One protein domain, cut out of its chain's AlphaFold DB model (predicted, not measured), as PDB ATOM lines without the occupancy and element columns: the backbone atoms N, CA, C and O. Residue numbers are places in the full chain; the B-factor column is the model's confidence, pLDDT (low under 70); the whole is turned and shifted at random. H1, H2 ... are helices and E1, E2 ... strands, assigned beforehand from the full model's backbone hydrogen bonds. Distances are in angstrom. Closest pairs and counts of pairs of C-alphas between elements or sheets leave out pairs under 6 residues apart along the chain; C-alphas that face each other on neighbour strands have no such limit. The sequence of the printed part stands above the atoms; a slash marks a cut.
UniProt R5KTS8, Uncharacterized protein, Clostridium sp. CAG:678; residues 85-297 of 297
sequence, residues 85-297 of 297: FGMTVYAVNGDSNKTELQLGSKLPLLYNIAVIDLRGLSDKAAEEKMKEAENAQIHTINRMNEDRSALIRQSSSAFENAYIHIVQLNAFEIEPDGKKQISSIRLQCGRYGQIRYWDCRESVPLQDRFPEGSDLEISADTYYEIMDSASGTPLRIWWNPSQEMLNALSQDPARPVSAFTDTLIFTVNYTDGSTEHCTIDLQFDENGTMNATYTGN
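AT A GLANCE: This is residues 85 to 297 of the 297 residues of an uncharacterized protein of Clostridium sp. CAG:678 (UniProt R5KTS8). A long eight-stranded sheet curls like part of a barrel, and a smaller, strongly twisted five-stranded sheet lies partly within its curl, with E10 and E8 near the middle of the domain. H1 and H3 cover opposite faces of the large sheet at its E4, E5 and E3 end, while H2 packs on E7 toward the other end. The printed part has 213 residues, of mixed class, in the order E1 E2 E3 H1 E4 E5 E6 E7 E8 E9 H2 E10 H3 E11 E12 E13. Both sheets are antiparallel, ordered E4 E5 E3 E13 E12 E11 E7 E9 and E2 E1 E6 E10 E8. The whole is compact, with a radius of gyration of the C-alphas of 18.4 A, yet elongated, spanning 62 by 40 by 36 A.

IN THESE COORDINATES: The large sheet holds E4, residues 153 to 158; E5, 162 to 168; E3, 106 to 117, 29.4 A long; E13, 289 to 296; E12, 275 to 284, 29.8 A; E11, 261 to 270, 30.0 A; E7, 182 to 189; and E9, 215 to 219. The smaller holds E2, 96 to 100; E1, 85 to 90, from C-alpha 85 at (186.914, 166.316, 206.480); E6, 171 to 175; E10, 235 to 241; and E8, 193 to 197. H1, residues 123 to 144, is 31.9 A long; H2 is 220 to 229 and H3 243 to 251. E13 ends at C-alpha 296, (181.959, 156.921, 205.020).

HOW THE PARTS SIT: E11, E12 and E13 form a meander, each strand the antiparallel neighbour of the one before, in two hairpins; N 264 and O 280 are 2.8 A apart, N 293 and O 281 2.9 A. E3, bending by 69 degrees at residue 110, pairs with E13 through N 107 and O 292, 2.9 A. E3, H1 and E4 form a split strand-helix-strand unit, E5 lying between its two strands, with a right-handed crossover. H1 lies over E5 and E3 at a height over the sheet of 9.8 A, along the strands. H3 lies over E5, on the opposite face, and only grazes the smaller sheet. H2 is on the large sheet but over none of its strands; the closest C-alphas of E7 and H2, Ser 183 and Ala 220, are 4.9 A apart. E5 runs on into E6 at 41 degrees. Staggered E10 pairs with E6 through N 172 and O 237, 2.9 A, and with E8 through N 194 and O 240, 2.8 A. In H1, H2 and H3 every O i to N i+4 pair is within hydrogen-bond range.

THE WHOLE: The two C-alphas farthest apart, Ser 122 and Asp 272, are 62.7 A apart. The printed part has no cut; its one long link, E8 to E9, is residues 198 to 214. Confidence is under 70 at residues 85 to 99, 139 to 151 and 297.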
ATOM      1  N   PHE A  85     187.536 165.965 205.219       51.09
ATOM      2  CA  PHE A  85     186.914 166.316 206.480       51.09
ATOM      3  C   PHE A  85     187.974 166.403 207.581       51.09
ATOM      4  O   PHE A  85     188.480 165.402 208.098       51.09
ATOM      5  N   GLY A  86     188.321 167.637 207.930       51.34
ATOM      6  CA  GLY A  86     189.240 167.930 209.013       51.34
ATOM      7  C   GLY A  86     188.502 168.080 210.327       51.34
ATOM      8  O   GLY A  86     187.489 168.763 210.419       51.34
ATOM      9  N   MET A  87     189.036 167.497 211.387       51.50
ATOM     10  CA  MET A  87     188.635 167.858 212.732       51.50
ATOM     11  C   MET A  87     189.761 168.643 213.371       51.50
ATOM     12  O   MET A  87     190.862 168.125 213.557       51.50
ATOM     13  N   THR A  88     189.495 169.888 213.743       55.16
ATOM     14  CA  THR A  88     190.465 170.624 214.546       55.16
ATOM     15  C   THR A  88     190.390 170.101 215.970       55.16
ATOM     16  O   THR A  88     189.423 170.343 216.699       55.16
ATOM     17  N   VAL A  89     191.412 169.325 216.338       48.38
ATOM     18  CA  VAL A  89     191.636 168.832 217.693       48.38
ATOM     19  C   VAL A  89     192.757 169.665 218.288       48.38
ATOM     20  O   VAL A  89     193.846 169.777 217.729       48.38
ATOM     21  N   TYR A  90     192.500 170.275 219.435       46.22
ATOM     22  CA  TYR A  90     193.549 170.996 220.138       46.22
ATOM     23  C   TYR A  90     194.452 169.988 220.843       46.22
ATOM     24  O   TYR A  90     193.987 169.185 221.658       46.22
ATOM     25  N   ALA A  91     195.737 170.003 220.494       38.16
ATOM     26  CA  ALA A  91     196.732 169.190 221.164       38.16
ATOM     27  C   ALA A  91     197.114 169.813 222.514       38.16
ATOM     28  O   ALA A  91     196.987 171.014 222.734       38.16
ATOM     29  N   VAL A  92     197.608 168.967 223.423       37.88
ATOM     30  CA  VAL A  92     197.926 169.310 224.825       37.88
ATOM     31  C   VAL A  92     198.974 170.427 224.961       37.88
ATOM     32  O   VAL A  92     199.063 171.074 225.999       37.88
ATOM     33  N   ASN A  93     199.761 170.669 223.915       38.62
ATOM     34  CA  ASN A  93     200.794 171.700 223.866       38.62
ATOM     35  C   ASN A  93     200.299 173.051 223.321       38.62
ATOM     36  O   ASN A  93     201.124 173.933 223.105       38.62
ATOM     37  N   GLY A  94     198.994 173.186 223.070       42.31
ATOM     38  CA  GLY A  94     198.398 174.407 222.543       42.31
ATOM     39  C   GLY A  94     198.457 174.576 221.030       42.31
ATOM     40  O   GLY A  94     197.925 175.546 220.483       42.31
ATOM     41  N   ASP A  95     199.034 173.603 220.326       48.19
ATOM     42  CA  ASP A  95     198.969 173.579 218.877       48.19
ATOM     43  C   ASP A  95     197.570 173.144 218.421       48.19
ATOM     44  O   ASP A  95     196.983 172.158 218.889       48.19
ATOM     45  N   SER A  96     197.028 173.893 217.462       53.59
ATOM     46  CA  SER A  96     195.853 173.491 216.696       53.59
ATOM     47  C   SER A  96     196.263 172.381 215.732       53.59
ATOM     48  O   SER A  96     196.665 172.653 214.601       53.59
ATOM     49  N   ASN A  97     196.149 171.128 216.165       59.16
ATOM     50  CA  ASN A  97     196.453 169.982 215.323       59.16
ATOM     51  C   ASN A  97     195.176 169.496 214.644       59.16
ATOM     52  O   ASN A  97     194.411 168.675 215.159       59.16
ATOM     53  N   LYS A  98     194.955 170.008 213.435       65.00
ATOM     54  CA  LYS A  98     193.944 169.461 212.540       65.00
ATOM     55  C   LYS A  98     194.248 167.982 212.302       65.00
ATOM     56  O   LYS A  98     195.302 167.627 211.781       65.00
ATOM     57  N   THR A  99     193.330 167.128 212.731       67.69
ATOM     58  CA  THR A  99     193.386 165.682 212.547       67.69
ATOM     59  C   THR A  99     192.291 165.298 211.570       67.69
ATOM     60  O   THR A  99     191.117 165.582 211.797       67.69
ATOM     61  N   GLU A 100     192.663 164.667 210.467       72.38
ATOM     62  CA  GLU A 100     191.689 164.123 209.527       72.38
ATOM     63  C   GLU A 100     191.034 162.874 210.129       72.38
ATOM     64  O   GLU A 100     191.723 161.996 210.661       72.38
ATOM     65  N   LEU A 101     189.704 162.792 210.064       73.06
ATOM     66  CA  LEU A 101     188.999 161.583 210.479       73.06
ATOM     67  C   LEU A 101     189.175 160.509 209.406       73.06
ATOM     68  O   LEU A 101     188.631 160.612 208.312       73.06
ATOM     69  N   GLN A 102     189.907 159.448 209.737       77.50
ATOM     70  CA  GLN A 102     190.096 158.309 208.840       77.50
ATOM     71  C   GLN A 102     188.912 157.344 208.937       77.50
ATOM     72  O   GLN A 102     188.325 157.175 210.012       77.50
ATOM     73  N   LEU A 103     188.562 156.693 207.826       80.94
ATOM     74  CA  LEU A 103     187.409 155.792 207.767       80.94
ATOM     75  C   LEU A 103     187.542 154.667 208.799       80.94
ATOM     76  O   LEU A 103     188.564 153.987 208.867       80.94
ATOM     77  N   GLY A 104     186.507 154.486 209.621       74.19
ATOM     78  CA  GLY A 104     186.476 153.496 210.698       74.19
ATOM     79  C   GLY A 104     187.334 153.846 211.918       74.19
ATOM     80  O   GLY A 104     187.293 153.120 212.912       74.19
ATOM     81  N   SER A 105     188.093 154.946 211.887       74.94
ATOM     82  CA  SER A 105     188.828 155.417 213.059       74.94
ATOM     83  C   SER A 105     187.888 156.140 214.022       74.94
ATOM     84  O   SER A 105     187.086 156.985 213.621       74.94
ATOM     85  N   LYS A 106     187.988 155.792 215.307       80.62
ATOM     86  CA  LYS A 106     187.290 156.476 216.394       80.62
ATOM     87  C   LYS A 106     188.261 157.428 217.075       80.62
ATOM     88  O   LYS A 106     189.268 156.980 217.623       80.62
ATOM     89  N   LEU A 107     187.948 158.719 217.062       78.00
ATOM     90  CA  LEU A 107     188.758 159.752 217.698       78.00
ATOM     91  C   LEU A 107     188.020 160.343 218.908       78.00
ATOM     92  O   LEU A 107     186.898 160.839 218.750       78.00
ATOM     93  N   PRO A 108     188.623 160.317 220.112       76.94
ATOM     94  CA  PRO A 108     188.073 161.014 221.264       76.94
ATOM     95  C   PRO A 108     188.145 162.522 221.052       76.94
ATOM     96  O   PRO A 108     189.133 163.056 220.543       76.94
ATOM     97  N   LEU A 109     187.092 163.215 221.468       77.31
ATOM     98  CA  LEU A 109     186.964 164.656 221.349       77.31
ATOM     99  C   LEU A 109     187.100 165.303 222.711       77.31
ATOM    100  O   LEU A 109     186.666 164.767 223.728       77.31
ATOM    101  N   LEU A 110     187.629 166.522 222.717       74.88
ATOM    102  CA  LEU A 110     187.600 167.385 223.884       74.88
ATOM    103  C   LEU A 110     186.223 168.045 223.949       74.88
ATOM    104  O   LEU A 110     186.026 169.230 223.680       74.88
ATOM    105  N   TYR A 111     185.253 167.185 224.222       84.62
ATOM    106  CA  TYR A 111     183.854 167.477 224.407       84.62
ATOM    107  C   TYR A 111     183.355 166.546 225.506       84.62
ATOM    108  O   TYR A 111     183.410 165.325 225.354       84.62
ATOM    109  N   ASN A 112     182.888 167.108 226.612       88.62
ATOM    110  CA  ASN A 112     182.417 166.336 227.751       88.62
ATOM    111  C   ASN A 112     181.082 166.875 228.256       88.62
ATOM    112  O   ASN A 112     180.916 168.089 228.389       88.62
ATOM    113  N   ILE A 113     180.159 165.965 228.560       91.62
ATOM    114  CA  ILE A 113     178.895 166.261 229.232       91.62
ATOM    115  C   ILE A 113     178.938 165.621 230.618       91.62
ATOM    116  O   ILE A 113     178.897 164.399 230.741       91.62
ATOM    117  N   ALA A 114     178.957 166.447 231.660       92.19
ATOM    118  CA  ALA A 114     178.732 166.002 233.027       92.19
ATOM    119  C   ALA A 114     177.279 166.256 233.426       92.19
ATOM    120  O   ALA A 114     176.745 167.349 233.227       92.19
ATOM    121  N   VAL A 115     176.664 165.246 234.035       94.38
ATOM    122  CA  VAL A 115     175.309 165.317 234.585       94.38
ATOM    123  C   VAL A 115     175.399 165.098 236.085       94.38
ATOM    124  O   VAL A 115     175.905 164.082 236.554       94.38
ATOM    125  N   ILE A 116     174.943 166.086 236.844       94.19
ATOM    126  CA  ILE A 116     174.996 166.091 238.298       94.19
ATOM    127  C   ILE A 116     173.564 165.938 238.797       94.19
ATOM    128  O   ILE A 116     172.737 166.825 238.593       94.19
ATOM    129  N   ASP A 117     173.280 164.825 239.474       95.31
ATOM    130  CA  ASP A 117     171.992 164.599 240.128       95.31
ATOM    131  C   ASP A 117     171.847 165.516 241.351       95.31
ATOM    132  O   ASP A 117     172.652 165.469 242.293       95.31
ATOM    133  N   LEU A 118     170.813 166.358 241.321       94.44
ATOM    134  CA  LEU A 118     170.491 167.308 242.383       94.44
ATOM    135  C   LEU A 118     169.355 166.821 243.291       94.44
ATOM    136  O   LEU A 118     169.055 167.463 244.301       94.44
ATOM    137  N   ARG A 119     168.711 165.693 242.965       94.00
ATOM    138  CA  ARG A 119     167.542 165.202 243.702       94.00
ATOM    139  C   ARG A 119     167.897 164.886 245.151       94.00
ATOM    140  O   ARG A 119     168.925 164.285 245.457       94.00
ATOM    141  N   GLY A 120     167.007 165.281 246.059       92.56
ATOM    142  CA  GLY A 120     167.156 165.028 247.494       92.56
ATOM    143  C   GLY A 120     168.275 165.824 248.175       92.56
ATOM    144  O   GLY A 120     168.506 165.633 249.369       92.56
ATOM    145  N   LEU A 121     168.958 166.722 247.459       93.31
ATOM    146  CA  LEU A 121     169.960 167.608 248.040       93.31
ATOM    147  C   LEU A 121     169.309 168.873 248.602       93.31
ATOM    148  O   LEU A 121     168.303 169.366 248.099       93.31
ATOM    149  N   SER A 122     169.918 169.428 249.648       94.00
ATOM    150  CA  SER A 122     169.630 170.809 250.053       94.00
ATOM    151  C   SER A 122     170.226 171.796 249.046       94.00
ATOM    152  O   SER A 122     171.244 171.481 248.436       94.00
ATOM    153  N   ASP A 123     169.679 173.012 248.955       90.88
ATOM    154  CA  ASP A 123     170.195 174.076 248.074       90.88
ATOM    155  C   ASP A 123     171.715 174.271 248.209       90.88
ATOM    156  O   ASP A 123     172.430 174.380 247.217       90.88
ATOM    157  N   LYS A 124     172.228 174.254 249.448       94.56
ATOM    158  CA  LYS A 124     173.662 174.402 249.722       94.56
ATOM    159  C   LYS A 124     174.473 173.220 249.176       94.56
ATOM    160  O   LYS A 124     175.506 173.430 248.554       94.56
ATOM    161  N   ALA A 125     173.998 171.996 249.396       94.19
ATOM    162  CA  ALA A 125     174.674 170.793 248.913       94.19
ATOM    163  C   ALA A 125     174.623 170.682 247.377       94.19
ATOM    164  O   ALA A 125     175.582 170.226 246.762       94.19
ATOM    165  N   ALA A 126     173.525 171.124 246.756       91.62
ATOM    166  CA  ALA A 126     173.417 171.236 245.307       91.62
ATOM    167  C   ALA A 126     174.441 172.242 244.758       91.62
ATOM    168  O   ALA A 126     175.174 171.918 243.828       91.62
ATOM    169  N   GLU A 127     174.551 173.432 245.359       91.88
ATOM    170  CA  GLU A 127     175.530 174.450 244.955       91.88
ATOM    171  C   GLU A 127     176.980 173.963 245.089       91.88
ATOM    172  O   GLU A 127     177.791 174.194 244.191       91.88
ATOM    173  N   GLU A 128     177.304 173.269 246.181       93.88
ATOM    174  CA  GLU A 128     178.627 172.671 246.392       93.88
ATOM    175  C   GLU A 128     178.944 171.631 245.307       93.88
ATOM    176  O   GLU A 128     179.984 171.741 244.658       93.88
ATOM    177  N   LYS A 129     178.017 170.711 245.007       91.44
ATOM    178  CA  LYS A 129     178.208 169.722 243.934       91.44
ATOM    179  C   LYS A 129     178.356 170.343 242.545       91.44
ATOM    180  O   LYS A 129     179.178 169.878 241.760       91.44
ATOM    181  N   MET A 130     177.569 171.373 242.220       91.38
ATOM    182  CA  MET A 130     177.680 172.063 240.926       91.38
ATOM    183  C   MET A 130     179.074 172.680 240.760       91.38
ATOM    184  O   MET A 130     179.715 172.479 239.729       91.38
ATOM    185  N   LYS A 131     179.592 173.343 241.804       89.69
ATOM    186  CA  LYS A 131     180.947 173.919 241.803       89.69
ATOM    187  C   LYS A 131     182.041 172.861 241.733       89.69
ATOM    188  O   LYS A 131     183.042 173.069 241.057       89.69
ATOM    189  N   GLU A 132     181.887 171.743 242.437       87.94
ATOM    190  CA  GLU A 132     182.842 170.630 242.364       87.94
ATOM    191  C   GLU A 132     182.946 170.077 240.940       87.94
ATOM    192  O   GLU A 132     184.057 169.872 240.449       87.94
ATOM    193  N   ALA A 133     181.814 169.910 240.252       83.56
ATOM    194  CA  ALA A 133     181.793 169.442 238.870       83.56
ATOM    195  C   ALA A 133     182.445 170.441 237.899       83.56
ATOM    196  O   ALA A 133     183.271 170.045 237.073       83.56
ATOM    197  N   GLU A 134     182.140 171.736 238.034       84.06
ATOM    198  CA  GLU A 134     182.794 172.801 237.262       84.06
ATOM    199  C   GLU A 134     184.313 172.797 237.485       84.06
ATOM    200  O   GLU A 134     185.091 172.783 236.529       84.06
ATOM    201  N   ASN A 135     184.753 172.734 238.744       83.06
ATOM    202  CA  ASN A 135     186.171 172.729 239.101       83.06
ATOM    203  C   ASN A 135     186.905 171.493 238.565       83.06
ATOM    204  O   ASN A 135     188.018 171.619 238.051       83.06
ATOM    205  N   ALA A 136     186.299 170.305 238.651       77.50
ATOM    206  CA  ALA A 136     186.888 169.070 238.134       77.50
ATOM    207  C   ALA A 136     187.143 169.155 236.620       77.50
ATOM    208  O   ALA A 136     188.209 168.764 236.126       77.50
ATOM    209  N   GLN A 137     186.202 169.737 235.876       74.81
ATOM    210  CA  GLN A 137     186.387 169.947 234.446       74.81
ATOM    211  C   GLN A 137     187.392 171.062 234.146       74.81
ATOM    212  O   GLN A 137     188.222 170.877 233.262       74.81
ATOM    213  N   ILE A 138     187.410 172.161 234.909       73.50
ATOM    214  CA  ILE A 138     188.427 173.221 234.779       73.50
ATOM    215  C   ILE A 138     189.837 172.663 234.990       73.50
ATOM    216  O   ILE A 138     190.744 173.004 234.235       73.50
ATOM    217  N   HIS A 139     190.045 171.778 235.967       69.62
ATOM    218  CA  HIS A 139     191.336 171.113 236.153       69.62
ATOM    219  C   HIS A 139     191.724 170.258 234.945       69.62
ATOM    220  O   HIS A 139     192.869 170.315 234.495       69.62
ATOM    221  N   THR A 140     190.770 169.507 234.393       67.44
ATOM    222  CA  THR A 140     190.997 168.682 233.201       67.44
ATOM    223  C   THR A 140     191.349 169.561 232.000       67.44
ATOM    224  O   THR A 140     192.340 169.300 231.328       67.44
ATOM    225  N   ILE A 141     190.597 170.642 231.784       68.31
ATOM    226  CA  ILE A 141     190.839 171.645 230.745       68.31
ATOM    227  C   ILE A 141     192.222 172.280 230.895       68.31
ATOM    228  O   ILE A 141     192.977 172.311 229.932       68.31
ATOM    229  N   ASN A 142     192.564 172.774 232.087       68.69
ATOM    230  CA  ASN A 142     193.832 173.465 232.327       68.69
ATOM    231  C   ASN A 142     195.030 172.548 232.080       68.69
ATOM    232  O   ASN A 142     196.040 173.013 231.578       68.69
ATOM    233  N   ARG A 143     194.912 171.252 232.392       66.62
ATOM    234  CA  ARG A 143     195.941 170.252 232.077       66.62
ATOM    235  C   ARG A 143     196.051 169.967 230.572       66.62
ATOM    236  O   ARG A 143     197.109 169.588 230.099       66.62
ATOM    237  N   MET A 144     194.955 170.086 229.824       60.38
ATOM    238  CA  MET A 144     194.934 169.857 228.371       60.38
ATOM    239  C   MET A 144     195.244 171.122 227.553       60.38
ATOM    240  O   MET A 144     195.419 171.024 226.349       60.38
ATOM    241  N   ASN A 145     195.277 172.294 228.188       63.84
ATOM    242  CA  ASN A 145     195.508 173.604 227.576       63.84
ATOM    243  C   ASN A 145     196.391 174.450 228.510       63.84
ATOM    244  O   ASN A 145     195.997 175.535 228.948       63.84
ATOM    245  N   GLU A 146     197.542 173.899 228.910       61.59
ATOM    246  CA  GLU A 146     198.416 174.486 229.941       61.59
ATOM    247  C   GLU A 146     198.929 175.879 229.552       61.59
ATOM    248  O   GLU A 146     199.078 176.756 230.406       61.59
ATOM    249  N   ASP A 147     199.130 176.108 228.257       62.28
ATOM    250  CA  ASP A 147     199.571 177.374 227.673       62.28
ATOM    251  C   ASP A 147     198.418 178.366 227.413       62.28
ATOM    252  O   ASP A 147     198.654 179.529 227.083       62.28
ATOM    253  N   ARG A 148     197.167 177.932 227.630       62.41
ATOM    254  CA  ARG A 148     195.926 178.705 227.459       62.41
ATOM    255  C   ARG A 148     195.679 179.215 226.038       62.41
ATOM    256  O   ARG A 148     194.923 180.176 225.866       62.41
ATOM    257  N   SER A 149     196.271 178.592 225.029       58.69
ATOM    258  CA  SER A 149     196.102 178.979 223.623       58.69
ATOM    259  C   SER A 149     194.747 178.554 223.047       58.69
ATOM    260  O   SER A 149     194.206 179.222 222.163       58.69
ATOM    261  N   ALA A 150     194.147 177.484 223.574       59.66
ATOM    262  CA  ALA A 150     192.907 176.933 223.051       59.66
ATOM    263  C   ALA A 150     191.648 177.649 223.586       59.66
ATOM    264  O   ALA A 150     191.516 177.959 224.777       59.66
ATOM    265  N   LEU A 151     190.676 177.890 222.700       60.94
ATOM    266  CA  LEU A 151     189.406 178.541 223.029       60.94
ATOM    267  C   LEU A 151     188.391 177.530 223.584       60.94
ATOM    268  O   LEU A 151     187.593 176.973 222.836       60.94
ATOM    269  N   ILE A 152     188.366 177.327 224.904       70.38
ATOM    270  CA  ILE A 152     187.352 176.465 225.535       70.38
ATOM    271  C   ILE A 152     186.009 177.183 225.636       70.38
ATOM    272  O   ILE A 152     185.906 178.268 226.216       70.38
ATOM    273  N   ARG A 153     184.958 176.537 225.126       75.44
ATOM    274  CA  ARG A 153     183.570 176.914 225.389       75.44
ATOM    275  C   ARG A 153     183.038 176.071 226.540       75.44
ATOM    276  O   ARG A 153     183.156 174.848 226.547       75.44
ATOM    277  N   GLN A 154     182.426 176.753 227.495       81.00
ATOM    278  CA  GLN A 154     181.717 176.137 228.606       81.00
ATOM    279  C   GLN A 154     180.264 176.578 228.532       81.00
ATOM    280  O   GLN A 154     179.973 177.744 228.252       81.00
ATOM    281  N   SER A 155     179.354 175.647 228.759       84.19
ATOM    282  CA  SER A 155     177.935 175.947 228.867       84.19
ATOM    283  C   SER A 155     177.323 175.071 229.930       84.19
ATOM    284  O   SER A 155     177.665 173.897 230.045       84.19
ATOM    285  N   SER A 156     176.378 175.629 230.665       87.62
ATOM    286  CA  SER A 156     175.657 174.877 231.667       87.62
ATOM    287  C   SER A 156     174.168 175.139 231.611       87.62
ATOM    288  O   SER A 156     173.698 176.168 231.126       87.62
ATOM    289  N   SER A 157     173.414 174.147 232.061       89.31
ATOM    290  CA  SER A 157     171.965 174.187 232.150       89.31
ATOM    291  C   SER A 157     171.554 173.624 233.500       89.31
ATOM    292  O   SER A 157     171.810 172.461 233.812       89.31
ATOM    293  N   ALA A 158     170.937 174.476 234.310       87.81
ATOM    294  CA  ALA A 158     170.374 174.092 235.590       87.81
ATOM    295  C   ALA A 158     168.892 173.748 235.413       87.81
ATOM    296  O   ALA A 158     168.096 174.580 234.975       87.81
ATOM    297  N   PHE A 159     168.542 172.522 235.778       90.56
ATOM    298  CA  PHE A 159     167.180 172.019 235.882       90.56
ATOM    299  C   PHE A 159     166.831 171.805 237.356       90.56
ATOM    300  O   PHE A 159     167.693 171.864 238.229       90.56
ATOM    301  N   GLU A 160     165.562 171.524 237.642       86.88
ATOM    302  CA  GLU A 160     165.111 171.235 239.009       86.88
ATOM    303  C   GLU A 160     165.828 170.015 239.615       86.88
ATOM    304  O   GLU A 160     166.233 170.045 240.772       86.88
ATOM    305  N   ASN A 161     166.031 168.965 238.813       89.81
ATOM    306  CA  ASN A 161     166.571 167.680 239.272       89.81
ATOM    307  C   ASN A 161     168.027 167.431 238.863       89.81
ATOM    308  O   ASN A 161     168.639 166.481 239.348       89.81
ATOM    309  N   ALA A 162     168.576 168.247 237.965       95.06
ATOM    310  CA  ALA A 162     169.892 168.019 237.391       95.06
ATOM    311  C   ALA A 162     170.619 169.323 237.101       95.06
ATOM    312  O   ALA A 162     170.013 170.313 236.691       95.06
ATOM    313  N   TYR A 163     171.937 169.278 237.207       94.19
ATOM    314  CA  TYR A 163     172.814 170.248 236.576       94.19
ATOM    315  C   TYR A 163     173.553 169.560 235.436       94.19
ATOM    316  O   TYR A 163     174.136 168.496 235.631       94.19
ATOM    317  N   ILE A 164     173.494 170.139 234.242       93.25
ATOM    318  CA  ILE A 164     174.206 169.639 233.067       93.25
ATOM    319  C   ILE A 164     175.294 170.649 232.740       93.25
ATOM    320  O   ILE A 164     174.996 171.814 232.473       93.25
ATOM    321  N   HIS A 165     176.543 170.203 232.764       91.31
ATOM    322  CA  HIS A 165     177.706 171.024 232.467       91.31
ATOM    323  C   HIS A 165     178.451 170.449 231.264       91.31
ATOM    324  O   HIS A 165     178.786 169.266 231.231       91.31
ATOM    325  N   ILE A 166     178.687 171.295 230.268       88.44
ATOM    326  CA  ILE A 166     179.282 170.922 228.990       88.44
ATOM    327  C   ILE A 166     180.554 171.727 228.795       88.44
ATOM    328  O   ILE A 166     180.553 172.958 228.882       88.44
ATOM    329  N   VAL A 167     181.619 171.020 228.451       84.31
ATOM    330  CA  VAL A 167     182.891 171.595 228.024       84.31
ATOM    331  C   VAL A 167     183.158 171.136 226.613       84.31
ATOM    332  O   VAL A 167     183.096 169.942 226.343       84.31
ATOM    333  N   GLN A 168     183.476 172.071 225.725       80.75
ATOM    334  CA  GLN A 168     183.812 171.772 224.339       80.75
ATOM    335  C   GLN A 168     184.969 172.648 223.856       80.75
ATOM    336  O   GLN A 168     185.026 173.848 224.141       80.75
ATOM    337  N   LEU A 169     185.883 172.039 223.109       70.31
ATOM    338  CA  LEU A 169     187.031 172.707 222.498       70.31
ATOM    339  C   LEU A 169     187.161 172.400 221.000       70.31
ATOM    340  O   LEU A 169     187.837 173.136 220.298       70.31
ATOM    341  N   ASN A 170     186.466 171.385 220.484       70.00
ATOM    342  CA  ASN A 170     186.626 170.947 219.099       70.00
ATOM    343  C   ASN A 170     185.531 171.497 218.176       70.00
ATOM    344  O   ASN A 170     184.399 171.749 218.600       70.00
ATOM    345  N   ALA A 171     185.886 171.644 216.903       78.62
ATOM    346  CA  ALA A 171     184.970 171.911 215.807       78.62
ATOM    347  C   ALA A 171     185.283 170.961 214.653       78.62
ATOM    348  O   ALA A 171     186.423 170.533 214.451       78.62
ATOM    349  N   PHE A 172     184.248 170.665 213.895       83.56
ATOM    350  CA  PHE A 172     184.330 170.005 212.611       83.56
ATOM    351  C   PHE A 172     184.607 171.057 211.538       83.56
ATOM    352  O   PHE A 172     183.953 172.097 211.528       83.56
ATOM    353  N   GLU A 173     185.577 170.819 210.666       84.31
ATOM    354  CA  GLU A 173     185.925 171.721 209.569       84.31
ATOM    355  C   GLU A 173     185.565 171.067 208.239       84.31
ATOM    356  O   GLU A 173     185.968 169.940 207.945       84.31
ATOM    357  N   ILE A 174     184.778 171.786 207.442       80.19
ATOM    358  CA  ILE A 174     184.404 171.352 206.098       80.19
ATOM    359  C   ILE A 174     185.321 172.067 205.111       80.19
ATOM    360  O   ILE A 174     185.307 173.297 205.037       80.19
ATOM    361  N   GLU A 175     186.085 171.292 204.344       83.75
ATOM    362  CA  GLU A 175     186.912 171.779 203.238       83.75
ATOM    363  C   GLU A 175     186.450 171.136 201.925       83.75
ATOM    364  O   GLU A 175     186.832 170.007 201.609       83.75
ATOM    365  N   PRO A 176     185.585 171.835 201.172       84.31
ATOM    366  CA  PRO A 176     185.146 171.403 199.850       84.31
ATOM    367  C   PRO A 176     186.305 171.300 198.854       84.31
ATOM    368  O   PRO A 176     187.335 171.962 199.013       84.31
ATOM    369  N   ASP A 177     186.109 170.540 197.775       84.00
ATOM    370  CA  ASP A 177     187.060 170.499 196.664       84.00
ATOM    371  C   ASP A 177     187.193 171.890 196.024       84.00
ATOM    372  O   ASP A 177     186.297 172.373 195.328       84.00
ATOM    373  N   GLY A 178     188.351 172.524 196.225       82.19
ATOM    374  CA  GLY A 178     188.650 173.860 195.710       82.19
ATOM    375  C   GLY A 178     188.700 173.966 194.181       82.19
ATOM    376  O   GLY A 178     188.808 175.074 193.656       82.19
ATOM    377  N   LYS A 179     188.633 172.848 193.446       88.38
ATOM    378  CA  LYS A 179     188.520 172.841 191.978       88.38
ATOM    379  C   LYS A 179     187.074 172.939 191.493       88.38
ATOM    380  O   LYS A 179     186.860 173.245 190.319       88.38
ATOM    381  N   LYS A 180     186.095 172.678 192.361       89.50
ATOM    382  CA  LYS A 180     184.669 172.668 192.027       89.50
ATOM    383  C   LYS A 180     183.966 173.890 192.605       89.50
ATOM    384  O   LYS A 180     184.372 174.468 193.606       89.50
ATOM    385  N   GLN A 181     182.880 174.284 191.949       94.50
ATOM    386  CA  GLN A 181     182.032 175.383 192.401       94.50
ATOM    387  C   GLN A 181     180.868 174.824 193.215       94.50
ATOM    388  O   GLN A 181     180.122 173.980 192.720       94.50
ATOM    389  N   ILE A 182     180.709 175.291 194.449       95.00
ATOM    390  CA  ILE A 182     179.654 174.845 195.366       95.00
ATOM    391  C   ILE A 182     178.311 175.441 194.938       95.00
ATOM    392  O   ILE A 182     178.233 176.603 194.545       95.00
ATOM    393  N   SER A 183     177.249 174.643 195.035       97.44
ATOM    394  CA  SER A 183     175.855 175.074 194.894       97.44
ATOM    395  C   SER A 183     175.158 175.203 196.254       97.44
ATOM    396  O   SER A 183     174.476 176.200 196.503       97.44
ATOM    397  N   SER A 184     175.374 174.250 197.166       97.50
ATOM    398  CA  SER A 184     174.949 174.351 198.566       97.50
ATOM    399  C   SER A 184     175.735 173.414 199.482       97.50
ATOM    400  O   SER A 184     176.328 172.432 199.036       97.50
ATOM    401  N   ILE A 185     175.713 173.709 200.781       96.38
ATOM    402  CA  ILE A 185     176.176 172.807 201.838       96.38
ATOM    403  C   ILE A 185     174.992 172.506 202.751       96.38
ATOM    404  O   ILE A 185     174.354 173.425 203.258       96.38
ATOM    405  N   ARG A 186     174.712 171.228 203.000       97.19
ATOM    406  CA  ARG A 186     173.696 170.783 203.954       97.19
ATOM    407  C   ARG A 186     174.356 170.123 205.157       97.19
ATOM    408  O   ARG A 186     175.236 169.279 205.003       97.19
ATOM    409  N   LEU A 187     173.917 170.507 206.349       95.94
ATOM    410  CA  LEU A 187     174.420 170.033 207.629       95.94
ATOM    411  C   LEU A 187     173.269 169.395 208.398       95.94
ATOM    412  O   LEU A 187     172.307 170.081 208.736       95.94
ATOM    413  N   GLN A 188     173.362 168.104 208.687       96.88
ATOM    414  CA  GLN A 188     172.298 167.370 209.365       96.88
ATOM    415  C   GLN A 188     172.841 166.622 210.572       96.88
ATOM    416  O   GLN A 188     173.949 166.091 210.534       96.88
ATOM    417  N   CYS A 189     172.051 166.561 211.636       96.75
ATOM    418  CA  CYS A 189     172.281 165.645 212.737       96.75
ATOM    419  C   CYS A 189     171.006 164.887 213.098       96.75
ATOM    420  O   CYS A 189     169.897 165.241 212.687       96.75
ATOM    421  N   GLY A 190     171.169 163.803 213.842       95.00
ATOM    422  CA  GLY A 190     170.062 163.039 214.376       95.00
ATOM    423  C   GLY A 190     169.384 163.728 215.561       95.00
ATOM    424  O   GLY A 190     169.553 164.907 215.867       95.00
ATOM    425  N   ARG A 191     168.538 162.948 216.232       90.94
ATOM    426  CA  ARG A 191     167.556 163.433 217.213       90.94
ATOM    427  C   ARG A 191     168.168 164.177 218.399       90.94
ATOM    428  O   ARG A 191     167.539 165.080 218.942       90.94
ATOM    429  N   TYR A 192     169.337 163.742 218.862       93.94
ATOM    430  CA  TYR A 192     169.875 164.203 220.138       93.94
ATOM    431  C   TYR A 192     170.763 165.432 220.025       93.94
ATOM    432  O   TYR A 192     171.089 166.013 221.063       93.94
ATOM    433  N   GLY A 193     171.059 165.887 218.814       93.81
ATOM    434  CA  GLY A 193     171.935 167.009 218.554       93.81
ATOM    435  C   GLY A 193     171.269 168.224 217.946       93.81
ATOM    436  O   GLY A 193     170.126 168.209 217.495       93.81
ATOM    437  N   GLN A 194     172.056 169.287 217.906       94.62
ATOM    438  CA  GLN A 194     171.867 170.453 217.064       94.62
ATOM    439  C   GLN A 194     173.230 170.855 216.517       94.62
ATOM    440  O   GLN A 194     174.218 170.903 217.252       94.62
ATOM    441  N   ILE A 195     173.283 171.137 215.227       93.62
ATOM    442  CA  ILE A 195     174.458 171.686 214.576       93.62
ATOM    443  C   ILE A 195     174.393 173.201 214.656       93.62
ATOM    444  O   ILE A 195     173.326 173.790 214.511       93.62
ATOM    445  N   ARG A 196     175.548 173.826 214.860       91.56
ATOM    446  CA  ARG A 196     175.728 175.272 214.834       91.56
ATOM    447  C   ARG A 196     176.961 175.621 214.015       91.56
ATOM    448  O   ARG A 196     177.972 174.935 214.129       91.56
ATOM    449  N   TYR A 197     176.924 176.713 213.264       90.94
ATOM    450  CA  TYR A 197     178.116 177.302 212.642       90.94
ATOM    451  C   TYR A 197     178.197 178.800 212.939       90.94
ATOM    452  O   TYR A 197     177.267 179.376 213.506       90.94
ATOM    453  N   TRP A 198     179.333 179.422 212.626       89.38
ATOM    454  CA  TRP A 198     179.541 180.853 212.833       89.38
ATOM    455  C   TRP A 198     179.468 181.570 211.493       89.38
ATOM    456  O   TRP A 198     180.331 181.399 210.638       89.38
ATOM    457  N   ASP A 199     178.438 182.390 211.338       92.12
ATOM    458  CA  ASP A 199     178.341 183.339 210.245       92.12
ATOM    459  C   ASP A 199     179.134 184.599 210.619       92.12
ATOM    460  O   ASP A 199     178.703 185.435 211.423       92.12
ATOM    461  N   CYS A 200     180.360 184.685 210.104       89.38
ATOM    462  CA  CYS A 200     181.283 185.770 210.415       89.38
ATOM    463  C   CYS A 200     181.072 187.022 209.555       89.38
ATOM    464  O   CYS A 200     181.814 187.991 209.727       89.38
ATOM    465  N   ARG A 201     180.070 187.038 208.665       91.88
ATOM    466  CA  ARG A 201     179.767 188.205 207.831       91.88
ATOM    467  C   ARG A 201     179.391 189.390 208.716       91.88
ATOM    468  O   ARG A 201     178.540 189.293 209.605       91.88
ATOM    469  N   GLU A 202     180.004 190.544 208.468       87.50
ATOM    470  CA  GLU A 202     179.741 191.744 209.272       87.50
ATOM    471  C   GLU A 202     178.289 192.223 209.159       87.50
ATOM    472  O   GLU A 202     177.732 192.734 210.133       87.50
ATOM    473  N   SER A 203     177.679 192.001 207.991       90.50
ATOM    474  CA  SER A 203     176.292 192.339 207.666       90.50
ATOM    475  C   SER A 203     175.259 191.560 208.484       90.50
ATOM    476  O   SER A 203     174.120 192.015 208.605       90.50
ATOM    477  N   VAL A 204     175.633 190.417 209.071       90.25
ATOM    478  CA  VAL A 204     174.722 189.582 209.857       90.25
ATOM    479  C   VAL A 204     174.651 190.098 211.302       90.25
ATOM    480  O   VAL A 204     175.691 190.230 211.968       90.25
ATOM    481  N   PRO A 205     173.446 190.396 211.828       90.19
ATOM    482  CA  PRO A 205     173.268 190.807 213.217       90.19
ATOM    483  C   PRO A 205     173.779 189.752 214.198       90.19
ATOM    484  O   PRO A 205     173.623 188.558 213.969       90.19
ATOM    485  N   LEU A 206     174.340 190.178 215.333       84.06
ATOM    486  CA  LEU A 206     174.988 189.275 216.297       84.06
ATOM    487  C   LEU A 206     174.095 188.104 216.746       84.06
ATOM    488  O   LEU A 206     174.602 186.998 216.923       84.06
ATOM    489  N   GLN A 207     172.792 188.333 216.926       85.88
ATOM    490  CA  GLN A 207     171.846 187.287 217.330       85.88
ATOM    491  C   GLN A 207     171.632 186.203 216.263       85.88
ATOM    492  O   GLN A 207     171.267 185.086 216.615       85.88
ATOM    493  N   ASP A 208     171.909 186.520 214.997       89.12
ATOM    494  CA  ASP A 208     171.718 185.638 213.844       89.12
ATOM    495  C   ASP A 208     173.052 185.031 213.362       89.12
ATOM    496  O   ASP A 208     173.062 184.159 212.498       89.12
ATOM    497  N   ARG A 209     174.192 185.431 213.954       88.94
ATOM    498  CA  ARG A 209     175.540 184.935 213.597       88.94
ATOM    499  C   ARG A 209     175.809 183.483 213.978       88.94
ATOM    500  O   ARG A 209     176.864 182.950 213.642       88.94
ATOM    501  N   PHE A 210     174.891 182.847 214.697       90.44
ATOM    502  CA  PHE A 210     175.025 181.459 215.122       90.44
ATOM    503  C   PHE A 210     173.793 180.641 214.734       90.44
ATOM    504  O   PHE A 210     173.058 180.218 215.630       90.44
ATOM    505  N   PRO A 211     173.545 180.426 213.427       93.69
ATOM    506  CA  PRO A 211     172.470 179.549 212.988       93.69
ATOM    507  C   PRO A 211     172.616 178.172 213.631       93.69
ATOM    508  O   PRO A 211     173.723 177.631 213.711       93.69
ATOM    509  N   GLU A 212     171.504 177.630 214.122       93.25
ATOM    510  CA  GLU A 212     171.469 176.380 214.872       93.25
ATOM    511  C   GLU A 212     170.225 175.560 214.525       93.25
ATOM    512  O   GLU A 212     169.123 176.101 214.418       93.25
ATOM    513  N   GLY A 213     170.392 174.248 214.360       95.50
ATOM    514  CA  GLY A 213     169.301 173.336 214.027       95.50
ATOM    515  C   GLY A 213     169.778 171.910 213.765       95.50
ATOM    516  O   GLY A 213     170.976 171.644 213.740       95.50
ATOM    517  N   SER A 214     168.841 170.981 213.581       96.75
ATOM    518  CA  SER A 214     169.154 169.589 213.215       96.75
ATOM    519  C   SER A 214     169.319 169.375 211.707       96.75
ATOM    520  O   SER A 214     169.794 168.329 211.285       96.75
ATOM    521  N   ASP A 215     168.892 170.343 210.899       97.62
ATOM    522  CA  ASP A 215     169.017 170.352 209.443       97.62
ATOM    523  C   ASP A 215     169.186 171.809 209.006       97.62
ATOM    524  O   ASP A 215     168.276 172.625 209.181       97.62
ATOM    525  N   LEU A 216     170.380 172.154 208.538       97.31
ATOM    526  CA  LEU A 216     170.748 173.490 208.087       97.31
ATOM    527  C   LEU A 216     171.221 173.411 206.641       97.31
ATOM    528  O   LEU A 216     171.988 172.520 206.281       97.31
ATOM    529  N   GLU A 217     170.817 174.381 205.831       97.25
ATOM    530  CA  GLU A 217     171.309 174.547 204.467       97.25
ATOM    531  C   GLU A 217     171.996 175.907 204.329       97.25
ATOM    532  O   GLU A 217     171.456 176.941 204.725       97.25
ATOM    533  N   ILE A 218     173.202 175.891 203.770       96.56
ATOM    534  CA  ILE A 218     174.016 177.058 203.456       96.56
ATOM    535  C   ILE A 218     174.039 177.182 201.933       96.56
ATOM    536  O   ILE A 218     174.541 176.296 201.238       96.56
ATOM    537  N   SER A 219     173.490 178.275 201.402       96.75
ATOM    538  CA  SER A 219     173.570 178.563 199.966       96.75
ATOM    539  C   SER A 219     175.010 178.870 199.541       96.75
ATOM    540  O   SER A 219     175.803 179.342 200.357       96.75
ATOM    541  N   ALA A 220     175.334 178.671 198.258       95.81
ATOM    542  CA  ALA A 220     176.630 179.055 197.692       95.81
ATOM    543  C   ALA A 220     177.017 180.508 198.020       95.81
ATOM    544  O   ALA A 220     178.096 180.737 198.559       95.81
ATOM    545  N   ASP A 221     176.116 181.468 197.775       95.50
ATOM    546  CA  ASP A 221     176.358 182.891 198.056       95.50
ATOM    547  C   ASP A 221     176.721 183.121 199.530       95.50
ATOM    548  O   ASP A 221     177.707 183.781 199.844       95.50
ATOM    549  N   THR A 222     175.966 182.502 200.445       95.06
ATOM    550  CA  THR A 222     176.227 182.611 201.886       95.06
ATOM    551  C   THR A 222     177.573 181.996 202.253       95.06
ATOM    552  O   THR A 222     178.327 182.596 203.016       95.06
ATOM    553  N   TYR A 223     177.889 180.814 201.719       93.94
ATOM    554  CA  TYR A 223     179.162 180.145 201.970       93.94
ATOM    555  C   TYR A 223     180.343 181.006 201.516       93.94
ATOM    556  O   TYR A 223     181.250 181.253 202.309       93.94
ATOM    557  N   TYR A 224     180.328 181.500 200.277       93.00
ATOM    558  CA  TYR A 224     181.435 182.291 199.747       93.00
ATOM    559  C   TYR A 224     181.611 183.615 200.495       93.00
ATOM    560  O   TYR A 224     182.733 183.952 200.858       93.00
ATOM    561  N   GLU A 225     180.526 184.312 200.843       94.25
ATOM    562  CA  GLU A 225     180.611 185.529 201.662       94.25
ATOM    563  C   GLU A 225     181.172 185.261 203.071       94.25
ATOM    564  O   GLU A 225     181.921 186.083 203.615       94.25
ATOM    565  N   ILE A 226     180.818 184.122 203.683       92.94
ATOM    566  CA  ILE A 226     181.414 183.682 204.951       92.94
ATOM    567  C   ILE A 226     182.912 183.454 204.755       92.94
ATOM    568  O   ILE A 226     183.703 184.002 205.519       92.94
ATOM    569  N   MET A 227     183.316 182.697 203.732       90.94
ATOM    570  CA  MET A 227     184.724 182.370 203.489       90.94
ATOM    571  C   MET A 227     185.579 183.605 203.181       90.94
ATOM    572  O   MET A 227     186.690 183.717 203.704       90.94
ATOM    573  N   ASP A 228     185.043 184.564 202.424       91.69
ATOM    574  CA  ASP A 228     185.688 185.855 202.164       91.69
ATOM    575  C   ASP A 228     185.888 186.650 203.464       91.69
ATOM    576  O   ASP A 228     186.950 187.229 203.703       91.69
ATOM    577  N   SER A 229     184.891 186.627 204.354       90.62
ATOM    578  CA  SER A 229     184.953 187.300 205.659       90.62
ATOM    579  C   SER A 229     185.875 186.578 206.655       90.62
ATOM    580  O   SER A 229     186.468 187.204 207.534       90.62
ATOM    581  N   ALA A 230     186.018 185.259 206.524       84.88
ATOM    582  CA  ALA A 230     186.732 184.397 207.463       84.88
ATOM    583  C   ALA A 230     188.266 184.503 207.368       84.88
ATOM    584  O   ALA A 230     188.973 183.888 208.174       84.88
ATOM    585  N   SER A 231     188.797 185.278 206.410       80.25
ATOM    586  CA  SER A 231     190.239 185.505 206.213       80.25
ATOM    587  C   SER A 231     191.053 184.202 206.140       80.25
ATOM    588  O   SER A 231     192.118 184.087 206.746       80.25
ATOM    589  N   GLY A 232     190.531 183.198 205.426       73.62
ATOM    590  CA  GLY A 232     191.172 181.887 205.273       73.62
ATOM    591  C   GLY A 232     190.916 180.899 206.416       73.62
ATOM    592  O   GLY A 232     191.489 179.813 206.411       73.62
ATOM    593  N   THR A 233     190.058 181.234 207.385       77.62
ATOM    594  CA  THR A 233     189.594 180.267 208.392       77.62
ATOM    595  C   THR A 233     188.559 179.324 207.762       77.62
ATOM    596  O   THR A 233     187.587 179.824 207.196       77.62
ATOM    597  N   PRO A 234     188.715 177.990 207.872       79.81
ATOM    598  CA  PRO A 234     187.717 177.035 207.390       79.81
ATOM    599  C   PRO A 234     186.345 177.215 208.050       79.81
ATOM    600  O   PRO A 234     186.239 177.701 209.183       79.81
ATOM    601  N   LEU A 235     185.289 176.760 207.370       86.19
ATOM    602  CA  LEU A 235     183.943 176.732 207.937       86.19
ATOM    603  C   LEU A 235     183.900 175.752 209.118       86.19
ATOM    604  O   LEU A 235     184.037 174.541 208.943       86.19
ATOM    605  N   ARG A 236     183.679 176.290 210.324       85.19
ATOM    606  CA  ARG A 236     183.621 175.523 211.573       85.19
ATOM    607  C   ARG A 236     182.195 175.189 211.975       85.19
ATOM    608  O   ARG A 236     181.348 176.073 212.110       85.19
ATOM    609  N   ILE A 237     181.983 173.909 212.239       88.38
ATOM    610  CA  ILE A 237     180.718 173.309 212.628       88.38
ATOM    611  C   ILE A 237     180.850 172.749 214.050       88.38
ATOM    612  O   ILE A 237     181.773 171.998 214.366       88.38
ATOM    613  N   TRP A 238     179.917 173.109 214.925       88.25
ATOM    614  CA  TRP A 238     179.812 172.600 216.291       88.25
ATOM    615  C   TRP A 238     178.566 171.746 216.448       88.25
ATOM    616  O   TRP A 238     177.532 172.024 215.844       88.25
ATOM    617  N   TRP A 239     178.654 170.757 217.331       92.06
ATOM    618  CA  TRP A 239     177.518 169.970 217.783       92.06
ATOM    619  C   TRP A 239     177.170 170.342 219.229       92.06
ATOM    620  O   TRP A 239     178.044 170.377 220.096       92.06
ATOM    621  N   ASN A 240     175.900 170.624 219.503       91.56
ATOM    622  CA  ASN A 240     175.372 170.876 220.844       91.56
ATOM    623  C   ASN A 240     174.260 169.864 221.161       91.56
ATOM    624  O   ASN A 240     173.595 169.392 220.238       91.56
ATOM    625  N   PRO A 241     173.986 169.559 222.441       93.56
ATOM    626  CA  PRO A 241     172.877 168.689 222.792       93.56
ATOM    627  C   PRO A 241     171.559 169.394 222.485       93.56
ATOM    628  O   PRO A 241     171.359 170.558 222.837       93.56
ATOM    629  N   SER A 242     170.637 168.669 221.869       94.19
ATOM    630  CA  SER A 242     169.263 169.122 221.671       94.19
ATOM    631  C   SER A 242     168.549 169.353 223.004       94.19
ATOM    632  O   SER A 242     168.851 168.725 224.026       94.19
ATOM    633  N   GLN A 243     167.497 170.175 222.978       92.69
ATOM    634  CA  GLN A 243     166.600 170.319 224.128       92.69
ATOM    635  C   GLN A 243     166.009 168.972 224.566       92.69
ATOM    636  O   GLN A 243     165.749 168.761 225.747       92.69
ATOM    637  N   GLU A 244     165.813 168.049 223.628       94.38
ATOM    638  CA  GLU A 244     165.327 166.709 223.922       94.38
ATOM    639  C   GLU A 244     166.322 165.893 224.755       94.38
ATOM    640  O   GLU A 244     165.929 165.307 225.765       94.38
ATOM    641  N   MET A 245     167.605 165.892 224.387       95.62
ATOM    642  CA  MET A 245     168.648 165.241 225.181       95.62
ATOM    643  C   MET A 245     168.747 165.865 226.578       95.62
ATOM    644  O   MET A 245     168.764 165.141 227.573       95.62
ATOM    645  N   LEU A 246     168.736 167.198 226.672       94.56
ATOM    646  CA  LEU A 246     168.779 167.906 227.956       94.56
ATOM    647  C   LEU A 246     167.563 167.578 228.840       94.56
ATOM    648  O   LEU A 246     167.695 167.333 230.040       94.56
ATOM    649  N   ASN A 247     166.369 167.511 228.248       94.38
ATOM    650  CA  ASN A 247     165.153 167.113 228.953       94.38
ATOM    651  C   ASN A 247     165.226 165.657 229.433       94.38
ATOM    652  O   ASN A 247     164.860 165.377 230.570       94.38
ATOM    653  N   ALA A 248     165.733 164.735 228.612       95.25
ATOM    654  CA  ALA A 248     165.888 163.338 229.005       95.25
ATOM    655  C   ALA A 248     166.876 163.175 230.174       95.25
ATOM    656  O   ALA A 248     166.574 162.472 231.138       95.25
ATOM    657  N   LEU A 249     168.020 163.864 230.118       95.25
ATOM    658  CA  LEU A 249     169.028 163.859 231.184       95.25
ATOM    659  C   LEU A 249     168.522 164.514 232.475       95.25
ATOM    660  O   LEU A 249     168.861 164.072 233.566       95.25
ATOM    661  N   SER A 250     167.691 165.554 232.381       94.88
ATOM    662  CA  SER A 250     167.111 166.182 233.575       94.88
ATOM    663  C   SER A 250     165.995 165.358 234.222       94.88
ATOM    664  O   SER A 250     165.813 165.428 235.439       94.88
ATOM    665  N   GLN A 251     165.248 164.573 233.441       95.75
ATOM    666  CA  GLN A 251     164.205 163.679 233.952       95.75
ATOM    667  C   GLN A 251     164.789 162.441 234.638       95.75
ATOM    668  O   GLN A 251     164.271 162.017 235.672       95.75
ATOM    669  N   ASP A 252     165.875 161.894 234.091       96.25
ATOM    670  CA  ASP A 252     166.606 160.772 234.675       96.25
ATOM    671  C   ASP A 252     168.116 161.063 234.727       96.25
ATOM    672  O   ASP A 252     168.862 160.632 233.847       96.25
ATOM    673  N   PRO A 253     168.592 161.772 235.770       94.56
ATOM    674  CA  PRO A 253     170.007 162.131 235.905       94.56
ATOM    675  C   PRO A 253     170.940 160.930 236.100       94.56
ATOM    676  O   PRO A 253     172.153 161.078 235.992       94.56
ATOM    677  N   ALA A 254     170.391 159.749 236.416       93.12
ATOM    678  CA  ALA A 254     171.153 158.508 236.524       93.12
ATOM    679  C   ALA A 254     171.335 157.815 235.165       93.12
ATOM    680  O   ALA A 254     172.149 156.894 235.052       93.12
ATOM    681  N   ARG A 255     170.596 158.242 234.130       94.25
ATOM    682  CA  ARG A 255     170.765 157.726 232.776       94.25
ATOM    683  C   ARG A 255     172.165 158.092 232.274       94.25
ATOM    684  O   ARG A 255     172.506 159.274 232.238       94.25
ATOM    685  N   PRO A 256     172.969 157.112 231.835       94.56
ATOM    686  CA  PRO A 256     174.311 157.399 231.356       94.56
ATOM    687  C   PRO A 256     174.262 158.187 230.042       94.56
ATOM    688  O   PRO A 256     173.426 157.924 229.174       94.56
ATOM    689  N   VAL A 257     175.199 159.124 229.866       94.94
ATOM    690  CA  VAL A 257     175.331 159.916 228.628       94.94
ATOM    691  C   VAL A 257     175.638 159.015 227.421       94.94
ATOM    692  O   VAL A 257     175.193 159.297 226.313       94.94
ATOM    693  N   SER A 258     176.296 157.871 227.633       95.81
ATOM    694  CA  SER A 258     176.549 156.856 226.598       95.81
ATOM    695  C   SER A 258     175.282 156.234 225.996       95.81
ATOM    696  O   SER A 258     175.344 155.631 224.927       95.81
ATOM    697  N   ALA A 259     174.114 156.407 226.629       95.25
ATOM    698  CA  ALA A 259     172.820 155.995 226.076       95.25
ATOM    699  C   ALA A 259     172.262 156.968 225.019       95.25
ATOM    700  O   ALA A 259     171.136 156.774 224.548       95.25
ATOM    701  N   PHE A 260     172.998 158.032 224.700       95.81
ATOM    702  CA  PHE A 260     172.681 158.982 223.645       95.81
ATOM    703  C   PHE A 260     173.743 158.846 222.560       95.81
ATOM    704  O   PHE A 260     174.933 158.992 222.814       95.81
ATOM    705  N   THR A 261     173.310 158.536 221.348       95.69
ATOM    706  CA  THR A 261     174.168 158.479 220.164       95.69
ATOM    707  C   THR A 261     173.591 159.402 219.119       95.69
ATOM    708  O   THR A 261     172.371 159.568 219.049       95.69
ATOM    709  N   ASP A 262     174.451 159.977 218.300       96.25
ATOM    710  CA  ASP A 262     174.012 160.845 217.223       96.25
ATOM    711  C   ASP A 262     174.809 160.570 215.953       96.25
ATOM    712  O   ASP A 262     175.874 159.962 216.014       96.25
ATOM    713  N   THR A 263     174.303 161.015 214.814       95.19
ATOM    714  CA  THR A 263     174.985 160.899 213.526       95.19
ATOM    715  C   THR A 263     174.961 162.259 212.859       95.19
ATOM    716  O   THR A 263     173.905 162.880 212.775       95.19
ATOM    717  N   LEU A 264     176.117 162.724 212.396       94.00
ATOM    718  CA  LEU A 264     176.259 163.920 211.578       94.00
ATOM    719  C   LEU A 264     176.348 163.510 210.118       94.00
ATOM    720  O   LEU A 264     177.070 162.573 209.785       94.00
ATOM    721  N   ILE A 265     175.648 164.238 209.261       93.75
ATOM    722  CA  ILE A 265     175.732 164.099 207.814       93.75
ATOM    723  C   ILE A 265     176.026 165.481 207.249       93.75
ATOM    724  O   ILE A 265     175.231 166.413 207.394       93.75
ATOM    725  N   PHE A 266     177.174 165.617 206.602       93.00
ATOM    726  CA  PHE A 266     177.557 166.829 205.889       93.00
ATOM    727  C   PHE A 266     177.538 166.537 204.406       93.00
ATOM    728  O   PHE A 266     178.128 165.559 203.975       93.00
ATOM    729  N   THR A 267     176.844 167.358 203.631       94.12
ATOM    730  CA  THR A 267     176.723 167.203 202.180       94.12
ATOM    731  C   THR A 267     177.144 168.496 201.505       94.12
ATOM    732  O   THR A 267     176.633 169.557 201.851       94.12
ATOM    733  N   VAL A 268     178.041 168.413 200.531       94.62
ATOM    734  CA  VAL A 268     178.436 169.505 199.644       94.62
ATOM    735  C   VAL A 268     177.934 169.169 198.248       94.62
ATOM    736  O   VAL A 268     178.327 168.165 197.657       94.62
ATOM    737  N   ASN A 269     177.047 170.006 197.727       95.44
ATOM    738  CA  ASN A 269     176.568 169.913 196.357       95.44
ATOM    739  C   ASN A 269     177.365 170.881 195.489       95.44
ATOM    740  O   ASN A 269     177.609 172.020 195.890       95.44
ATOM    741  N   TYR A 270     177.725 170.449 194.285       96.56
ATOM    742  CA  TYR A 270     178.453 171.257 193.315       96.56
ATOM    743  C   TYR A 270     177.555 171.649 192.138       96.56
ATOM    744  O   TYR A 270     176.502 171.056 191.890       96.56
ATOM    745  N   THR A 271     177.935 172.698 191.412       96.75
ATOM    746  CA  THR A 271     177.167 173.212 190.265       96.75
ATOM    747  C   THR A 271     177.242 172.309 189.034       96.75
ATOM    748  O   THR A 271     176.370 172.388 188.171       96.75
ATOM    749  N   ASP A 272     178.239 171.423 188.967       94.56
ATOM    750  CA  ASP A 272     178.359 170.380 187.941       94.56
ATOM    751  C   ASP A 272     177.410 169.186 188.174       94.56
ATOM    752  O   ASP A 272     177.354 168.267 187.356       94.56
ATOM    753  N   GLY A 273     176.640 169.214 189.268       93.94
ATOM    754  CA  GLY A 273     175.700 168.170 189.665       93.94
ATOM    755  C   GLY A 273     176.324 167.038 190.481       93.94
ATOM    756  O   GLY A 273     175.601 166.124 190.873       93.94
ATOM    757  N   SER A 274     177.634 167.078 190.750       93.44
ATOM    758  CA  SER A 274     178.272 166.147 191.679       93.44
ATOM    759  C   SER A 274     177.966 166.512 193.134       93.44
ATOM    760  O   SER A 274     177.688 167.666 193.474       93.44
ATOM    761  N   THR A 275     178.024 165.507 194.005       91.75
ATOM    762  CA  THR A 275     177.806 165.655 195.444       91.75
ATOM    763  C   THR A 275     178.889 164.895 196.188       91.75
ATOM    764  O   THR A 275     179.202 163.752 195.857       91.75
ATOM    765  N   GLU A 276     179.419 165.519 197.228       90.19
ATOM    766  CA  GLU A 276     180.259 164.879 198.229       90.19
ATOM    767  C   GLU A 276     179.511 164.888 199.553       90.19
ATOM    768  O   GLU A 276     178.828 165.854 199.885       90.19
ATOM    769  N   HIS A 277     179.608 163.813 200.322       89.12
ATOM    770  CA  HIS A 277     179.031 163.790 201.654       89.12
ATOM    771  C   HIS A 277     179.903 162.998 202.607       89.12
ATOM    772  O   HIS A 277     180.710 162.195 202.168       89.12
ATOM    773  N   CYS A 278     179.744 163.255 203.898       86.12
ATOM    774  CA  CYS A 278     180.477 162.623 204.980       86.12
ATOM    775  C   CYS A 278     179.495 162.283 206.099       86.12
ATOM    776  O   CYS A 278     178.703 163.137 206.508       86.12
ATOM    777  N   THR A 279     179.568 161.048 206.593       91.25
ATOM    778  CA  THR A 279     178.783 160.564 207.732       91.25
ATOM    779  C   THR A 279     179.692 160.302 208.930       91.25
ATOM    780  O   THR A 279     180.711 159.616 208.818       91.25
ATOM    781  N   ILE A 280     179.330 160.853 210.088       91.06
ATOM    782  CA  ILE A 280     180.105 160.748 211.330       91.06
ATOM    783  C   ILE A 280     179.190 160.312 212.461       91.06
ATOM    784  O   ILE A 280     178.270 161.037 212.829       91.06
ATOM    785  N   ASP A 281     179.493 159.181 213.080       94.19
ATOM    786  CA  ASP A 281     178.789 158.736 214.275       94.19
ATOM    787  C   ASP A 281     179.426 159.329 215.532       94.19
ATOM    788  O   ASP A 281     180.635 159.222 215.765       94.19
ATOM    789  N   LEU A 282     178.584 159.927 216.368       93.81
ATOM    790  CA  LEU A 282     178.913 160.454 217.679       93.81
ATOM    791  C   LEU A 282     178.445 159.493 218.767       93.81
ATOM    792  O   LEU A 282     177.280 159.094 218.842       93.81
ATOM    793  N   GLN A 283     179.368 159.158 219.660       94.81
ATOM    794  CA  GLN A 283     179.106 158.326 220.828       94.81
ATOM    795  C   GLN A 283     179.764 158.934 222.055       94.81
ATOM    796  O   GLN A 283     180.832 159.535 221.951       94.81
ATOM    797  N   PHE A 284     179.183 158.704 223.226       93.69
ATOM    798  CA  PHE A 284     179.778 159.112 224.494       93.69
ATOM    799  C   PHE A 284     180.278 157.897 225.264       93.69
ATOM    800  O   PHE A 284     179.655 156.833 225.237       93.69
ATOM    801  N   ASP A 285     181.412 158.047 225.941       91.88
ATOM    802  CA  ASP A 285     181.866 157.061 226.917       91.88
ATOM    803  C   ASP A 285     181.112 157.202 228.254       91.88
ATOM    804  O   ASP A 285     180.246 158.064 228.430       91.88
ATOM    805  N   GLU A 286     181.433 156.335 229.213       89.81
ATOM    806  CA  GLU A 286     180.815 156.338 230.547       89.81
ATOM    807  C   GLU A 286     181.072 157.633 231.334       89.81
ATOM    808  O   GLU A 286     180.295 157.976 232.223       89.81
ATOM    809  N   ASN A 287     182.123 158.378 230.983       87.44
ATOM    810  CA  ASN A 287     182.473 159.655 231.601       87.44
ATOM    811  C   ASN A 287     181.841 160.852 230.870       87.44
ATOM    812  O   ASN A 287     182.114 161.997 231.231       87.44
ATOM    813  N   GLY A 288     181.032 160.609 229.833       89.38
ATOM    814  CA  GLY A 288     180.401 161.646 229.022       89.38
ATOM    815  C   GLY A 288     181.330 162.291 227.994       89.38
ATOM    816  O   GLY A 288     180.992 163.350 227.467       89.38
ATOM    817  N   THR A 289     182.488 161.691 227.701       88.81
ATOM    818  CA  THR A 289     183.422 162.166 226.669       88.81
ATOM    819  C   THR A 289     182.943 161.731 225.293       88.81
ATOM    820  O   THR A 289     182.722 160.542 225.050       88.81
ATOM    821  N   MET A 290     182.796 162.688 224.381       89.69
ATOM    822  CA  MET A 290     182.373 162.419 223.011       89.69
ATOM    823  C   MET A 290     183.504 161.781 222.210       89.69
ATOM    824  O   MET A 290     184.667 162.151 222.330       89.69
ATOM    825  N   ASN A 291     183.146 160.856 221.337       88.31
ATOM    826  CA  ASN A 291     184.006 160.271 220.330       88.31
ATOM    827  C   ASN A 291     183.306 160.393 218.979       88.31
ATOM    828  O   ASN A 291     182.105 160.137 218.895       88.31
ATOM    829  N   ALA A 292     184.064 160.728 217.941       88.94
ATOM    830  CA  ALA A 292     183.590 160.748 216.564       88.94
ATOM    831  C   ALA A 292     184.187 159.571 215.790       88.94
ATOM    832  O   ALA A 292     185.378 159.284 215.919       88.94
ATOM    833  N   THR A 293     183.363 158.895 214.995       88.50
ATOM    834  CA  THR A 293     183.795 157.839 214.072       88.50
ATOM    835  C   THR A 293     183.336 158.204 212.674       88.50
ATOM    836  O   THR A 293     182.138 158.336 212.448       88.50
ATOM    837  N   TYR A 294     184.267 158.364 211.738       85.50
ATOM    838  CA  TYR A 294     183.904 158.550 210.336       85.50
ATOM    839  C   TYR A 294     183.488 157.204 209.734       85.50
ATOM    840  O   TYR A 294     184.241 156.229 209.808       85.50
ATOM    841  N   THR A 295     182.274 157.141 209.188       84.25
ATOM    842  CA  THR A 295     181.650 155.900 208.701       84.25
ATOM    843  C   THR A 295     181.510 155.830 207.186       84.25
ATOM    844  O   THR A 295     181.224 154.751 206.670       84.25
ATOM    845  N   GLY A 296     181.813 156.918 206.475       75.56
ATOM    846  CA  GLY A 296     181.959 156.921 205.020       75.56
ATOM    847  C   GLY A 296     181.280 158.085 204.310       75.56
ATOM    848  O   GLY A 296     180.646 158.944 204.934       75.56
ATOM    849  N   ASN A 297     181.470 158.063 202.991       63.56
ATOM    850  CA  ASN A 297     180.710 158.800 201.979       63.56
ATOM    851  C   ASN A 297     179.705 157.857 201.295       63.56
ATOM    852  O   ASN A 297     179.529 156.713 201.773       63.56
TER     853      ASN A 297